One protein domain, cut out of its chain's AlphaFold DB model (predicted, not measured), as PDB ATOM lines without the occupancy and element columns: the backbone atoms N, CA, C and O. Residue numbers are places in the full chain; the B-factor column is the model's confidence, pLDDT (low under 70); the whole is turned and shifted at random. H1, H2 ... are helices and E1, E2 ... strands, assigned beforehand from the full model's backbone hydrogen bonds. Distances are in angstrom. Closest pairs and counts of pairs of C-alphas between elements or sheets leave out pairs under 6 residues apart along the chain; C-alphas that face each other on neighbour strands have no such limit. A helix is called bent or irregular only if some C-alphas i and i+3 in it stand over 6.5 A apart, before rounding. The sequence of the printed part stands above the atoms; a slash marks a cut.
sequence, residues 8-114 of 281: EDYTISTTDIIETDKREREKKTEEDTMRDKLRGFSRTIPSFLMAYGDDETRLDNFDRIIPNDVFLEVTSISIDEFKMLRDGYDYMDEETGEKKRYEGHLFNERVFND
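AT A GLANCE: This is residues 8 to 114 of the 281 residues of the protein "Restriction endonuclease" of Clostridiaceae bacterium (UniProt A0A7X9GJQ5). One very long helix, H1, makes the long axis, and the rest of the printed part is a loose cluster of small pieces gathered along its second half: two short helices, H2 and H3, a little two-stranded hairpin, E1 and E2, that reaches back along H1 without touching it, and a last short helix, H4, set off from the other helices. Residues 8 to 18 of H1 stick out free of the cluster. The printed part has 107 residues, with four named helices and two named strands in the order H1 H2 H3 E1 E2 H4; the class is mostly helix, and the sheet, E1 - E2, is antiparallel. The whole is loose, with a radius of gyration of the C-alphas of 18.5 A, and spans 66 by 26 by 22 A.

IN THESE COORDINATES: Find C-alpha 8 at (114.676, 4.092, 21.592); from there H1, residues 8 to 52, runs 63.5 A to C-alpha 52 at (173.302, 12.826, 44.457). It has a kink of 40 degrees near residue 46 and is irregular, but only just: C-alphas 43 and 46 are 6.8 A apart. Next come H2, residues 68 to 75, 10.2 A long, and H3, residues 79 to 87, 11.6 A. Then read E1, residues 89 to 92, 10.3 A, and E2, residues 99 to 102, 10.2 A. H4, residues 109 to 114, 8.4 A, ends at C-alpha 114 at (163.557, 26.630, 44.399).

HOW THE PARTS SIT: Start at residues 40 to 48 of H1, which alone touch H2; the closest C-alphas, of Phe 41 and Thr 75, are 5.4 A apart, and the lines stand at 79 degrees, about perpendicular. H2 and H3 only just touch, with 3 pairs of C-alphas within 8 A, the closest those of Asn 68 and Ile 79 at 6.3 A; they run the same way at a steep tilt of 69 degrees, only just short of about perpendicular. H1 and H3 are near each other. E1 and E2 form a hairpin, antiparallel at 145 degrees; look for N 91 and O 100, 2.8 A, and N 89 and O 102, 3.0 A, within hydrogen-bond range. H1 is apart from both strands, and H4 touches no helix. Every O i to N i+4 pair is within hydrogen-bond range in H2, H3 and H4, and 38 of 41 in H1.

THE WHOLE: The C-alphas farthest apart, of Glu 8 and Asp 55, are 66.2 A apart. Without residues 8 to 18 and 28 to 33, which stand free, the body spans 49 by 22 by 21 A. The printed part has no cut. The link from H1 to H2 is long, 15 residues. The mean pLDDT of the printed part is 74.9; look for values under 70 at residues 8 to 35, 95 and 105.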
ATOM      1  N   GLU A   8     113.330   3.996  22.191       37.59
ATOM      2  CA  GLU A   8     114.676   4.092  21.592       37.59
ATOM      3  C   GLU A   8     115.453   5.356  22.010       37.59
ATOM      4  O   GLU A   8     116.623   5.236  22.381       37.59
ATOM      5  N   ASP A   9     114.805   6.528  22.081       37.69
ATOM      6  CA  ASP A   9     115.463   7.802  22.438       37.69
ATOM      7  C   ASP A   9     115.952   7.857  23.903       37.69
ATOM      8  O   ASP A   9     116.972   8.480  24.207       37.69
ATOM      9  N   TYR A  10     115.275   7.162  24.827       32.62
ATOM     10  CA  TYR A  10     115.696   7.080  26.234       32.62
ATOM     11  C   TYR A  10     116.850   6.094  26.455       32.62
ATOM     12  O   TYR A  10     117.687   6.324  27.334       32.62
ATOM     13  N   THR A  11     116.927   5.014  25.668       32.97
ATOM     14  CA  THR A  11     118.075   4.098  25.712       32.97
ATOM     15  C   THR A  11     119.338   4.780  25.214       32.97
ATOM     16  O   THR A  11     120.316   4.735  25.947       32.97
ATOM     17  N   ILE A  12     119.297   5.487  24.073       41.53
ATOM     18  CA  ILE A  12     120.463   6.183  23.491       41.53
ATOM     19  C   ILE A  12     121.024   7.218  24.476       41.53
ATOM     20  O   ILE A  12     122.202   7.154  24.819       41.53
ATOM     21  N   SER A  13     120.166   8.065  25.062       44.03
ATOM     22  CA  SER A  13     120.579   9.055  26.069       44.03
ATOM     23  C   SER A  13     121.189   8.431  27.329       44.03
ATOM     24  O   SER A  13     122.072   9.035  27.932       44.03
ATOM     25  N   THR A  14     120.734   7.250  27.755       35.00
ATOM     26  CA  THR A  14     121.239   6.608  28.979       35.00
ATOM     27  C   THR A  14     122.533   5.838  28.717       35.00
ATOM     28  O   THR A  14     123.427   5.883  29.557       35.00
ATOM     29  N   THR A  15     122.686   5.179  27.562       41.84
ATOM     30  CA  THR A  15     123.971   4.593  27.143       41.84
ATOM     31  C   THR A  15     125.015   5.661  26.873       41.84
ATOM     32  O   THR A  15     126.130   5.481  27.335       41.84
ATOM     33  N   ASP A  16     124.666   6.790  26.254       47.28
ATOM     34  CA  ASP A  16     125.610   7.888  26.031       47.28
ATOM     35  C   ASP A  16     126.041   8.526  27.354       47.28
ATOM     36  O   ASP A  16     127.217   8.813  27.533       47.28
ATOM     37  N   ILE A  17     125.136   8.693  28.327       44.59
ATOM     38  CA  ILE A  17     125.493   9.189  29.666       44.59
ATOM     39  C   ILE A  17     126.334   8.159  30.426       44.59
ATOM     40  O   ILE A  17     127.322   8.541  31.036       44.59
ATOM     41  N   ILE A  18     126.004   6.864  30.385       43.00
ATOM     42  CA  ILE A  18     126.788   5.813  31.058       43.00
ATOM     43  C   ILE A  18     128.157   5.637  30.394       43.00
ATOM     44  O   ILE A  18     129.143   5.464  31.101       43.00
ATOM     45  N   GLU A  19     128.240   5.697  29.066       49.41
ATOM     46  CA  GLU A  19     129.502   5.685  28.332       49.41
ATOM     47  C   GLU A  19     130.298   6.950  28.621       49.41
ATOM     48  O   GLU A  19     131.470   6.833  28.929       49.41
ATOM     49  N   THR A  20     129.691   8.136  28.635       50.84
ATOM     50  CA  THR A  20     130.396   9.386  28.969       50.84
ATOM     51  C   THR A  20     130.875   9.390  30.422       50.84
ATOM     52  O   THR A  20     132.008   9.766  30.679       50.84
ATOM     53  N   ASP A  21     130.083   8.888  31.372       46.22
ATOM     54  CA  ASP A  21     130.448   8.785  32.794       46.22
ATOM     55  C   ASP A  21     131.504   7.684  33.027       46.22
ATOM     56  O   ASP A  21     132.332   7.775  33.935       46.22
ATOM     57  N   LYS A  22     131.525   6.642  32.186       49.19
ATOM     58  CA  LYS A  22     132.567   5.606  32.168       49.19
ATOM     59  C   LYS A  22     133.858   6.126  31.532       49.19
ATOM     60  O   LYS A  22     134.915   5.900  32.105       49.19
ATOM     61  N   ARG A  23     133.755   6.904  30.455       52.44
ATOM     62  CA  ARG A  23     134.858   7.582  29.765       52.44
ATOM     63  C   ARG A  23     135.500   8.687  30.605       52.44
ATOM     64  O   ARG A  23     136.716   8.800  30.716       52.44
ATOM     65  N   GLU A  24     134.688   9.473  31.310       48.16
ATOM     66  CA  GLU A  24     135.171  10.435  32.306       48.16
ATOM     67  C   GLU A  24     135.824   9.727  33.498       48.16
ATOM     68  O   GLU A  24     136.823  10.220  34.014       48.16
ATOM     69  N   ARG A  25     135.336   8.550  33.919       47.00
ATOM     70  CA  ARG A  25     136.014   7.717  34.932       47.00
ATOM     71  C   ARG A  25     137.306   7.081  34.405       47.00
ATOM     72  O   ARG A  25     138.258   6.993  35.175       47.00
ATOM     73  N   GLU A  26     137.377   6.685  33.137       51.22
ATOM     74  CA  GLU A  26     138.558   6.095  32.483       51.22
ATOM     75  C   GLU A  26     139.654   7.154  32.237       51.22
ATOM     76  O   GLU A  26     140.780   6.964  32.697       51.22
ATOM     77  N   LYS A  27     139.330   8.345  31.703       51.31
ATOM     78  CA  LYS A  27     140.249   9.514  31.670       51.31
ATOM     79  C   LYS A  27     140.741   9.926  33.053       51.31
ATOM     80  O   LYS A  27     141.921  10.223  33.242       51.31
ATOM     81  N   LYS A  28     139.845   9.910  34.040       50.12
ATOM     82  CA  LYS A  28     140.201  10.154  35.439       50.12
ATOM     83  C   LYS A  28     141.152   9.075  35.968       50.12
ATOM     84  O   LYS A  28     141.974   9.387  36.812       50.12
ATOM     85  N   THR A  29     141.130   7.856  35.421       61.47
ATOM     86  CA  THR A  29     142.018   6.751  35.826       61.47
ATOM     87  C   THR A  29     143.456   6.942  35.330       61.47
ATOM     88  O   THR A  29     144.387   6.709  36.104       61.47
ATOM     89  N   GLU A  30     143.675   7.401  34.093       63.75
ATOM     90  CA  GLU A  30     145.031   7.700  33.596       63.75
ATOM     91  C   GLU A  30     145.636   8.926  34.288       63.75
ATOM     92  O   GLU A  30     146.766   8.854  34.778       63.75
ATOM     93  N   GLU A  31     144.880  10.022  34.413       62.53
ATOM     94  CA  GLU A  31     145.327  11.210  35.152       62.53
ATOM     95  C   GLU A  31     145.589  10.907  36.634       62.53
ATOM     96  O   GLU A  31     146.584  11.379  37.191       62.53
ATOM     97  N   ASP A  32     144.745  10.101  37.285       67.44
ATOM     98  CA  ASP A  32     144.964   9.679  38.671       67.44
ATOM     99  C   ASP A  32     146.194   8.766  38.783       67.44
ATOM    100  O   ASP A  32     146.998   8.936  39.701       67.44
ATOM    101  N   THR A  33     146.426   7.883  37.806       69.94
ATOM    102  CA  THR A  33     147.654   7.073  37.729       69.94
ATOM    103  C   THR A  33     148.892   7.959  37.572       69.94
ATOM    104  O   THR A  33     149.901   7.739  38.249       69.94
ATOM    105  N   MET A  34     148.828   9.000  36.736       66.19
ATOM    106  CA  MET A  34     149.912   9.976  36.586       66.19
ATOM    107  C   MET A  34     150.153  10.757  37.880       66.19
ATOM    108  O   MET A  34     151.302  10.934  38.293       66.19
ATOM    109  N   ARG A  35     149.086  11.192  38.558       68.50
ATOM    110  CA  ARG A  35     149.175  11.880  39.853       68.50
ATOM    111  C   ARG A  35     149.773  10.987  40.927       68.50
ATOM    112  O   ARG A  35     150.572  11.477  41.719       68.50
ATOM    113  N   ASP A  36     149.443   9.701  40.947       75.19
ATOM    114  CA  ASP A  36     150.020   8.746  41.889       75.19
ATOM    115  C   ASP A  36     151.501   8.481  41.606       75.19
ATOM    116  O   ASP A  36     152.302   8.505  42.548       75.19
ATOM    117  N   LYS A  37     151.891   8.324  40.331       72.62
ATOM    118  CA  LYS A  37     153.303   8.241  39.919       72.62
ATOM    119  C   LYS A  37     154.075   9.498  40.316       72.62
ATOM    120  O   LYS A  37     155.126   9.380  40.942       72.62
ATOM    121  N   LEU A  38     153.524  10.689  40.069       70.62
ATOM    122  CA  LEU A  38     154.117  11.952  40.521       70.62
ATOM    123  C   LEU A  38     154.232  12.002  42.037       70.62
ATOM    124  O   LEU A  38     155.271  12.364  42.574       70.62
ATOM    125  N   ARG A  39     153.176  11.645  42.763       75.88
ATOM    126  CA  ARG A  39     153.203  11.698  44.224       75.88
ATOM    127  C   ARG A  39     154.202  10.690  44.788       75.88
ATOM    128  O   ARG A  39     154.717  10.906  45.883       75.88
ATOM    129  N   GLY A  40     154.440   9.578  44.094       76.19
ATOM    130  CA  GLY A  40     155.535   8.648  44.360       76.19
ATOM    131  C   GLY A  40     156.889   9.314  44.132       76.19
ATOM    132  O   GLY A  40     157.648   9.465  45.083       76.19
ATOM    133  N   PHE A  41     157.129   9.803  42.917       81.19
ATOM    134  CA  PHE A  41     158.359  10.485  42.512       81.19
ATOM    135  C   PHE A  41     158.715  11.676  43.413       81.19
ATOM    136  O   PHE A  41     159.802  11.738  43.970       81.19
ATOM    137  N   SER A  42     157.791  12.605  43.658       80.94
ATOM    138  CA  SER A  42     158.066  13.795  44.470       80.94
ATOM    139  C   SER A  42     158.469  13.461  45.907       80.94
ATOM    140  O   SER A  42     159.166  14.244  46.547       80.94
ATOM    141  N   ARG A  43     158.054  12.299  46.432       80.38
ATOM    142  CA  ARG A  43     158.513  11.833  47.745       80.38
ATOM    143  C   ARG A  43     159.950  11.333  47.702       80.38
ATOM    144  O   ARG A  43     160.610  11.453  48.725       80.38
ATOM    145  N   THR A  44     160.440  10.812  46.582       81.31
ATOM    146  CA  THR A  44     161.803  10.270  46.470       81.31
ATOM    147  C   THR A  44     162.852  11.349  46.201       81.31
ATOM    148  O   THR A  44     164.017  11.139  46.540       81.31
ATOM    149  N   ILE A  45     162.452  12.525  45.688       85.69
ATOM    150  CA  ILE A  45     163.357  13.656  45.401       85.69
ATOM    151  C   ILE A  45     164.259  14.003  46.598       85.69
ATOM    152  O   ILE A  45     165.467  14.072  46.399       85.69
ATOM    153  N   PRO A  46     163.773  14.176  47.844       88.75
ATOM    154  CA  PRO A  46     164.659  14.496  48.965       88.75
ATOM    155  C   PRO A  46     165.729  13.424  49.232       88.75
ATOM    156  O   PRO A  46     166.887  13.763  49.458       88.75
ATOM    157  N   SER A  47     165.382  12.132  49.153       86.06
ATOM    158  CA  SER A  47     166.357  11.033  49.281       86.06
ATOM    159  C   SER A  47     167.372  11.041  48.134       86.06
ATOM    160  O   SER A  47     168.564  10.835  48.361       86.06
ATOM    161  N   PHE A  48     166.913  11.318  46.912       88.56
ATOM    162  CA  PHE A  48     167.783  11.497  45.755       88.56
ATOM    163  C   PHE A  48     168.761  12.655  45.976       88.56
ATOM    164  O   PHE A  48     169.964  12.475  45.819       88.56
ATOM    165  N   LEU A  49     168.270  13.822  46.403       92.25
ATOM    166  CA  LEU A  49     169.095  15.004  46.666       92.25
ATOM    167  C   LEU A  49     170.077  14.772  47.819       92.25
ATOM    168  O   LEU A  49     171.204  15.263  47.787       92.25
ATOM    169  N   MET A  50     169.690  13.980  48.823       90.81
ATOM    170  CA  MET A  50     170.622  13.551  49.863       90.81
ATOM    171  C   MET A  50     171.799  12.772  49.292       90.81
ATOM    172  O   MET A  50     172.921  13.024  49.724       90.81
ATOM    173  N   ALA A  51     171.561  11.864  48.343       90.69
ATOM    174  CA  ALA A  51     172.586  11.003  47.756       90.69
ATOM    175  C   ALA A  51     173.418  11.681  46.654       90.69
ATOM    176  O   ALA A  51     174.637  11.519  46.626       90.69
ATOM    177  N   TYR A  52     172.756  12.411  45.753       91.75
ATOM    178  CA  TYR A  52     173.302  12.826  44.457       91.75
ATOM    179  C   TYR A  52     173.122  14.315  44.142       91.75
ATOM    180  O   TYR A  52     173.677  14.781  43.156       91.75
ATOM    181  N   GLY A  53     172.338  15.048  44.935       91.75
ATOM    182  CA  GLY A  53     172.059  16.457  44.673       91.75
ATOM    183  C   GLY A  53     173.245  17.368  44.988       91.75
ATOM    184  O   GLY A  53     173.920  17.190  46.007       91.75
ATOM    185  N   ASP A  54     173.419  18.372  44.137       91.81
ATOM    186  CA  ASP A  54     174.410  19.446  44.220       91.81
ATOM    187  C   ASP A  54     173.802  20.806  43.818       91.81
ATOM    188  O   ASP A  54     172.640  20.891  43.413       91.81
ATOM    189  N   ASP A  55     174.585  21.883  43.916       90.75
ATOM    190  CA  ASP A  55     174.127  23.257  43.644       90.75
ATOM    191  C   ASP A  55     173.701  23.502  42.182       90.75
ATOM    192  O   ASP A  55     172.987  24.471  41.881       90.75
ATOM    193  N   GLU A  56     174.111  22.618  41.269       93.69
ATOM    194  CA  GLU A  56     173.734  22.662  39.859       93.69
ATOM    195  C   GLU A  56     172.497  21.822  39.546       93.69
ATOM    196  O   GLU A  56     171.960  21.923  38.443       93.69
ATOM    197  N   THR A  57     171.994  21.041  40.500       94.31
ATOM    198  CA  THR A  57     170.813  20.199  40.317       94.31
ATOM    199  C   THR A  57     169.576  21.053  40.027       94.31
ATOM    200  O   THR A  57     169.151  21.887  40.831       94.31
ATOM    201  N   ARG A  58     168.976  20.835  38.857       93.88
ATOM    202  CA  ARG A  58     167.805  21.551  38.332       93.88
ATOM    203  C   ARG A  58     166.894  20.586  37.574       93.88
ATOM    204  O   ARG A  58     167.279  19.470  37.238       93.88
ATOM    205  N   LEU A  59     165.663  21.002  37.294       91.06
ATOM    206  CA  LEU A  59     164.682  20.178  36.579       91.06
ATOM    207  C   LEU A  59     165.166  19.725  35.182       91.06
ATOM    208  O   LEU A  59     164.834  18.627  34.725       91.06
ATOM    209  N   ASP A  60     165.939  20.567  34.497       92.44
ATOM    210  CA  ASP A  60     166.429  20.351  33.130       92.44
ATOM    211  C   ASP A  60     167.606  19.365  33.036       92.44
ATOM    212  O   ASP A  60     167.848  18.797  31.967       92.44
ATOM    213  N   ASN A  61     168.314  19.128  34.146       92.56
ATOM    214  CA  ASN A  61     169.436  18.195  34.224       92.56
ATOM    215  C   ASN A  61     169.203  17.009  35.173       92.56
ATOM    216  O   ASN A  61     170.035  16.103  35.201       92.56
ATOM    217  N   PHE A  62     168.073  16.971  35.889       89.06
ATOM    218  CA  PHE A  62     167.751  15.940  36.881       89.06
ATOM    219  C   PHE A  62     167.872  14.508  36.331       89.06
ATOM    220  O   PHE A  62     168.351  13.608  37.020       89.06
ATOM    221  N   ASP A  63     167.505  14.300  35.062       87.50
ATOM    222  CA  ASP A  63     167.583  13.010  34.361       87.50
ATOM    223  C   ASP A  63     169.004  12.584  33.956       87.50
ATOM    224  O   ASP A  63     169.177  11.531  33.347       87.50
ATOM    225  N   ARG A  64     170.021  13.402  34.246       89.38
ATOM    226  CA  ARG A  64     171.415  13.189  33.814       89.38
ATOM    227  C   ARG A  64     172.399  13.041  34.969       89.38
ATOM    228  O   ARG A  64     173.579  12.815  34.723       89.38
ATOM    229  N   ILE A  65     171.928  13.178  36.206       86.50
ATOM    230  CA  ILE A  65     172.775  13.153  37.407       86.50
ATOM    231  C   ILE A  65     173.281  11.732  37.693       86.50
ATOM    232  O   ILE A  65     174.409  11.561  38.149       86.50
ATOM    233  N   ILE A  66     172.468  10.707  37.410       82.81
ATOM    234  CA  ILE A  66     172.802   9.301  37.670       82.81
ATOM    235  C   ILE A  66     172.394   8.375  36.515       82.81
ATOM    236  O   ILE A  66     171.535   8.746  35.713       82.81
ATOM    237  N   PRO A  67     172.975   7.160  36.437       81.25
ATOM    238  CA  PRO A  67     172.560   6.128  35.488       81.25
ATOM    239  C   PRO A  67     171.079   5.725  35.612       81.25
ATOM    240  O   PRO A  67     170.474   5.830  36.680       81.25
ATOM    241  N   ASN A  68     170.496   5.228  34.514       85.25
ATOM    242  CA  ASN A  68     169.060   4.933  34.407       85.25
ATOM    243  C   ASN A  68     168.557   3.875  35.402       85.25
ATOM    244  O   ASN A  68     167.441   3.986  35.905       85.25
ATOM    245  N   ASP A  69     169.350   2.837  35.648       80.62
ATOM    246  CA  ASP A  69     169.044   1.755  36.585       80.62
ATOM    247  C   ASP A  69     168.979   2.273  38.025       80.62
ATOM    248  O   ASP A  69     167.999   2.019  38.728       80.62
ATOM    249  N   VAL A  70     169.953   3.098  38.415       79.44
ATOM    250  CA  VAL A  70     169.971   3.763  39.724       79.44
ATOM    251  C   VAL A  70     168.805   4.751  39.840       79.44
ATOM    252  O   VAL A  70     168.144   4.811  40.875       79.44
ATOM    253  N   PHE A  71     168.489   5.494  38.774       84.69
ATOM    254  CA  PHE A  71     167.344   6.409  38.752       84.69
ATOM    255  C   PHE A  71     166.023   5.686  38.998       84.69
ATOM    256  O   PHE A  71     165.222   6.134  39.823       84.69
ATOM    257  N   LEU A  72     165.803   4.556  38.326       83.62
ATOM    258  CA  LEU A  72     164.605   3.746  38.513       83.62
ATOM    259  C   LEU A  72     164.521   3.187  39.939       83.62
ATOM    260  O   LEU A  72     163.457   3.256  40.552       83.62
ATOM    261  N   GLU A  73     165.633   2.687  40.487       77.69
ATOM    262  CA  GLU A  73     165.694   2.183  41.865       77.69
ATOM    263  C   GLU A  73     165.318   3.274  42.880       77.69
ATOM    264  O   GLU A  73     164.517   3.042  43.790       77.69
ATOM    265  N   VAL A  74     165.867   4.480  42.712       75.69
ATOM    266  CA  VAL A  74     165.656   5.597  43.642       75.69
ATOM    267  C   VAL A  74     164.246   6.159  43.520       75.69
ATOM    268  O   VAL A  74     163.594   6.434  44.529       75.69
ATOM    269  N   THR A  75     163.790   6.378  42.289       78.12
ATOM    270  CA  THR A  75     162.614   7.207  42.021       78.12
ATOM    271  C   THR A  75     161.343   6.412  41.753       78.12
ATOM    272  O   THR A  75     160.250   6.979  41.810       78.12
ATOM    273  N   SER A  76     161.473   5.099  41.524       79.31
ATOM    274  CA  SER A  76     160.392   4.182  41.132       79.31
ATOM    275  C   SER A  76     159.728   4.507  39.786       79.31
ATOM    276  O   SER A  76     158.690   3.925  39.474       79.31
ATOM    277  N   ILE A  77     160.316   5.406  38.992       82.31
ATOM    278  CA  ILE A  77     159.939   5.673  37.602       82.31
ATOM    279  C   ILE A  77     161.194   5.673  36.731       82.31
ATOM    280  O   ILE A  77     162.294   5.975  37.190       82.31
ATOM    281  N   SER A  78     161.046   5.324  35.463       87.19
ATOM    282  CA  SER A  78     162.137   5.425  34.496       87.19
ATOM    283  C   SER A  78     162.438   6.886  34.144       87.19
ATOM    284  O   SER A  78     161.604   7.777  34.312       87.19
ATOM    285  N   ILE A  79     163.629   7.136  33.594       89.00
ATOM    286  CA  ILE A  79     163.970   8.451  33.031       89.00
ATOM    287  C   ILE A  79     163.017   8.831  31.894       89.00
ATOM    288  O   ILE A  79     162.667  10.001  31.768       89.00
ATOM    289  N   ASP A  80     162.573   7.865  31.092       88.44
ATOM    290  CA  ASP A  80     161.621   8.132  30.015       88.44
ATOM    291  C   ASP A  80     160.267   8.560  30.581       88.44
ATOM    292  O   ASP A  80     159.728   9.575  30.151       88.44
ATOM    293  N   GLU A  81     159.764   7.887  31.620       85.44
ATOM    294  CA  GLU A  81     158.563   8.335  32.335       85.44
ATOM    295  C   GLU A  81     158.754   9.725  32.951       85.44
ATOM    296  O   GLU A  81     157.874  10.572  32.829       85.44
ATOM    297  N   PHE A  82     159.905  10.007  33.566       87.00
ATOM    298  CA  PHE A  82     160.203  11.343  34.088       87.00
ATOM    299  C   PHE A  82     160.190  12.411  32.981       87.00
ATOM    300  O   PHE A  82     159.572  13.463  33.154       87.00
ATOM    301  N   LYS A  83     160.804  12.135  31.825       87.94
ATOM    302  CA  LYS A  83     160.785  13.023  30.654       87.94
ATOM    303  C   LYS A  83     159.381  13.206  30.104       87.94
ATOM    304  O   LYS A  83     159.009  14.330  29.809       87.94
ATOM    305  N   MET A  84     158.571  12.152  30.037       85.06
ATOM    306  CA  MET A  84     157.164  12.253  29.639       85.06
ATOM    307  C   MET A  84     156.378  13.179  30.579       85.06
ATOM    308  O   MET A  84     155.573  13.984  30.116       85.06
ATOM    309  N   LEU A  85     156.635  13.110  31.891       81.94
ATOM    310  CA  LEU A  85     156.011  13.990  32.887       81.94
ATOM    311  C   LEU A  85     156.513  15.445  32.782       81.94
ATOM    312  O   LEU A  85     155.742  16.379  33.008       81.94
ATOM    313  N   ARG A  86     157.793  15.653  32.445       86.25
ATOM    314  CA  ARG A  86     158.419  16.981  32.314       86.25
ATOM    315  C   ARG A  86     158.081  17.667  30.984       86.25
ATOM    316  O   ARG A  86     157.600  18.799  30.994       86.25
ATOM    317  N   ASP A  87     158.323  16.970  29.880       87.31
ATOM    318  CA  ASP A  87     158.369  17.485  28.503       87.31
ATOM    319  C   ASP A  87     157.070  17.222  27.721       87.31
ATOM    320  O   ASP A  87     156.859  17.784  26.642       87.31
ATOM    321  N   GLY A  88     156.200  16.359  28.252       83.94
ATOM    322  CA  GLY A  88     154.980  15.933  27.583       83.94
ATOM    323  C   GLY A  88     155.191  14.769  26.615       83.94
ATOM    324  O   GLY A  88     156.315  14.394  26.276       83.94
ATOM    325  N   TYR A  89     154.091  14.169  26.165       82.62
ATOM    326  CA  TYR A  89     154.106  13.081  25.186       82.62
ATOM    327  C   TYR A  89     152.774  12.982  24.440       82.62
ATOM    328  O   TYR A  89     151.727  13.405  24.932       82.62
ATOM    329  N   ASP A  90     152.821  12.409  23.241       85.44
ATOM    330  CA  ASP A  90     151.621  12.121  22.465       85.44
ATOM    331  C   ASP A  90     151.082  10.732  22.842       85.44
ATOM    332  O   ASP A  90     151.855   9.780  22.968       85.44
ATOM    333  N   TYR A  91     149.765  10.594  22.964       79.56
ATOM    334  CA  TYR A  91     149.082   9.333  23.244       79.56
ATOM    335  C   TYR A  91     147.828   9.189  22.377       79.56
ATOM    336  O   TYR A  91     147.311  10.168  21.840       79.56
ATOM    337  N   MET A  92     147.364   7.956  22.187       78.25
ATOM    338  CA  MET A  92     146.101   7.694  21.498       78.25
ATOM    339  C   MET A  92     145.013   7.568  22.550       78.25
ATOM    340  O   MET A  92     145.141   6.758  23.463       78.25
ATOM    341  N   ASP A  93     143.965   8.370  22.429       74.81
ATOM    342  CA  ASP A  93     142.789   8.224  23.275       74.81
ATOM    343  C   ASP A  93     142.072   6.923  22.887       74.81
ATOM    344  O   ASP A  93     141.638   6.772  21.743       74.81
ATOM    345  N   GLU A  94     141.995   5.965  23.813       71.25
ATOM    346  CA  GLU A  94     141.411   4.642  23.550       71.25
ATOM    347  C   GLU A  94     139.915   4.711  23.192       71.25
ATOM    348  O   GLU A  94     139.387   3.795  22.559       71.25
ATOM    349  N   GLU A  95     139.233   5.809  23.535       64.75
ATOM    350  CA  GLU A  95     137.795   5.994  23.322       64.75
ATOM    351  C   GLU A  95     137.493   6.681  21.995       64.75
ATOM    352  O   GLU A  95     136.542   6.312  21.304       64.75
ATOM    353  N   THR A  96     138.264   7.717  21.653       79.50
ATOM    354  CA  THR A  96     138.035   8.496  20.427       79.50
ATOM    355  C   THR A  96     138.898   8.024  19.263       79.50
ATOM    356  O   THR A  96     138.613   8.359  18.115       79.50
ATOM    357  N   GLY A  97     139.952   7.247  19.534       80.38
ATOM    358  CA  GLY A  97     140.965   6.872  18.548       80.38
ATOM    359  C   GLY A  97     141.774   8.069  18.037       80.38
ATOM    360  O   GLY A  97     142.497   7.943  17.048       80.38
ATOM    361  N   GLU A  98     141.647   9.236  18.673       84.00
ATOM    362  CA  GLU A  98     142.347  10.453  18.280       84.00
ATOM    363  C   GLU A  98     143.704  10.552  18.973       84.00
ATOM    364  O   GLU A  98     143.867  10.210  20.147       84.00
ATOM    365  N   LYS A  99     144.682  11.093  18.247       83.62
ATOM    366  CA  LYS A  99     145.988  11.423  18.807       83.62
ATOM    367  C   LYS A  99     145.861  12.670  19.688       83.62
ATOM    368  O   LYS A  99     145.612  13.761  19.175       83.62
ATOM    369  N   LYS A 100     146.057  12.514  20.995       80.06
ATOM    370  CA  LYS A 100     146.106  13.592  21.989       80.06
ATOM    371  C   LYS A 100     147.540  13.834  22.447       80.06
ATOM    372  O   LYS A 100     148.416  12.989  22.264       80.06
ATOM    373  N   ARG A 101     147.794  15.010  23.020       80.62
ATOM    374  CA  ARG A 101     149.093  15.378  23.584       80.62
ATOM    375  C   ARG A 101     148.924  15.783  25.036       80.62
ATOM    376  O   ARG A 101     148.104  16.639  25.354       80.62
ATOM    377  N   TYR A 102     149.713  15.164  25.899       78.25
ATOM    378  CA  TYR A 102     149.979  15.680  27.226       78.25
ATOM    379  C   TYR A 102     151.080  16.734  27.099       78.25
ATOM    380  O   TYR A 102     152.172  16.425  26.631       78.25
ATOM    381  N   GLU A 103     150.793  17.977  27.485       75.75
ATOM    382  CA  GLU A 103     151.708  19.119  27.303       75.75
ATOM    383  C   GLU A 103     152.925  19.096  28.246       75.75
ATOM    384  O   GLU A 103     153.806  19.942  28.134       75.75
ATOM    385  N   GLY A 104     152.998  18.145  29.183       72.12
ATOM    386  CA  GLY A 104     154.045  18.143  30.201       72.12
ATOM    387  C   GLY A 104     153.797  19.217  31.258       72.12
ATOM    388  O   GLY A 104     152.663  19.422  31.696       72.12
ATOM    389  N   HIS A 105     154.869  19.890  31.690       69.56
ATOM    390  CA  HIS A 105     154.846  20.971  32.693       69.56
ATOM    391  C   HIS A 105     154.259  20.579  34.049       69.56
ATOM    392  O   HIS A 105     153.839  21.429  34.839       69.56
ATOM    393  N   LEU A 106     154.267  19.282  34.349       72.25
ATOM    394  CA  LEU A 106     153.777  18.770  35.616       72.25
ATOM    395  C   LEU A 106     154.575  19.330  36.801       72.25
ATOM    396  O   LEU A 106     154.041  19.558  37.888       72.25
ATOM    397  N   PHE A 107     155.858  19.598  36.565       77.38
ATOM    398  CA  PHE A 107     156.702  20.363  37.462       77.38
ATOM    399  C   PHE A 107     156.684  21.826  37.036       77.38
ATOM    400  O   PHE A 107     157.098  22.176  35.930       77.38
ATOM    401  N   ASN A 108     156.267  22.704  37.944       85.38
ATOM    402  CA  ASN A 108     156.596  24.111  37.800       85.38
ATOM    403  C   ASN A 108     158.108  24.254  38.019       85.38
ATOM    404  O   ASN A 108     158.579  24.080  39.140       85.38
ATOM    405  N   GLU A 109     158.852  24.542  36.952       88.88
ATOM    406  CA  GLU A 109     160.319  24.586  36.957       88.88
ATOM    407  C   GLU A 109     160.881  25.479  38.063       88.88
ATOM    408  O   GLU A 109     161.773  25.069  38.804       88.88
ATOM    409  N   ARG A 110     160.311  26.677  38.229       90.69
ATOM    410  CA  ARG A 110     160.727  27.603  39.280       90.69
ATOM    411  C   ARG A 110     160.512  26.996  40.661       90.69
ATOM    412  O   ARG A 110     161.439  26.977  41.458       90.69
ATOM    413  N   VAL A 111     159.318  26.467  40.930       89.94
ATOM    414  CA  VAL A 111     159.003  25.833  42.222       89.94
ATOM    415  C   VAL A 111     159.896  24.617  42.472       89.94
ATOM    416  O   VAL A 111     160.361  24.436  43.594       89.94
ATOM    417  N   PHE A 112     160.157  23.795  41.453       90.00
ATOM    418  CA  PHE A 112     161.030  22.626  41.558       90.00
ATOM    419  C   PHE A 112     162.457  23.041  41.919       90.00
ATOM    420  O   PHE A 112     162.991  22.574  42.922       90.00
ATOM    421  N   ASN A 113     163.046  23.957  41.149       93.06
ATOM    422  CA  ASN A 113     164.415  24.422  41.356       93.06
ATOM    423  C   ASN A 113     164.567  25.151  42.702       93.06
ATOM    424  O   ASN A 113     165.539  24.913  43.418       93.06
ATOM    425  N   ASP A 114     163.586  25.975  43.087       93.62
ATOM    426  CA  ASP A 114     163.557  26.630  44.399       93.62
ATOM    427  C   ASP A 114     163.477  25.588  45.532       93.62
ATOM    428  O   ASP A 114     164.172  25.722  46.538       93.62
TER     429      ASP A 114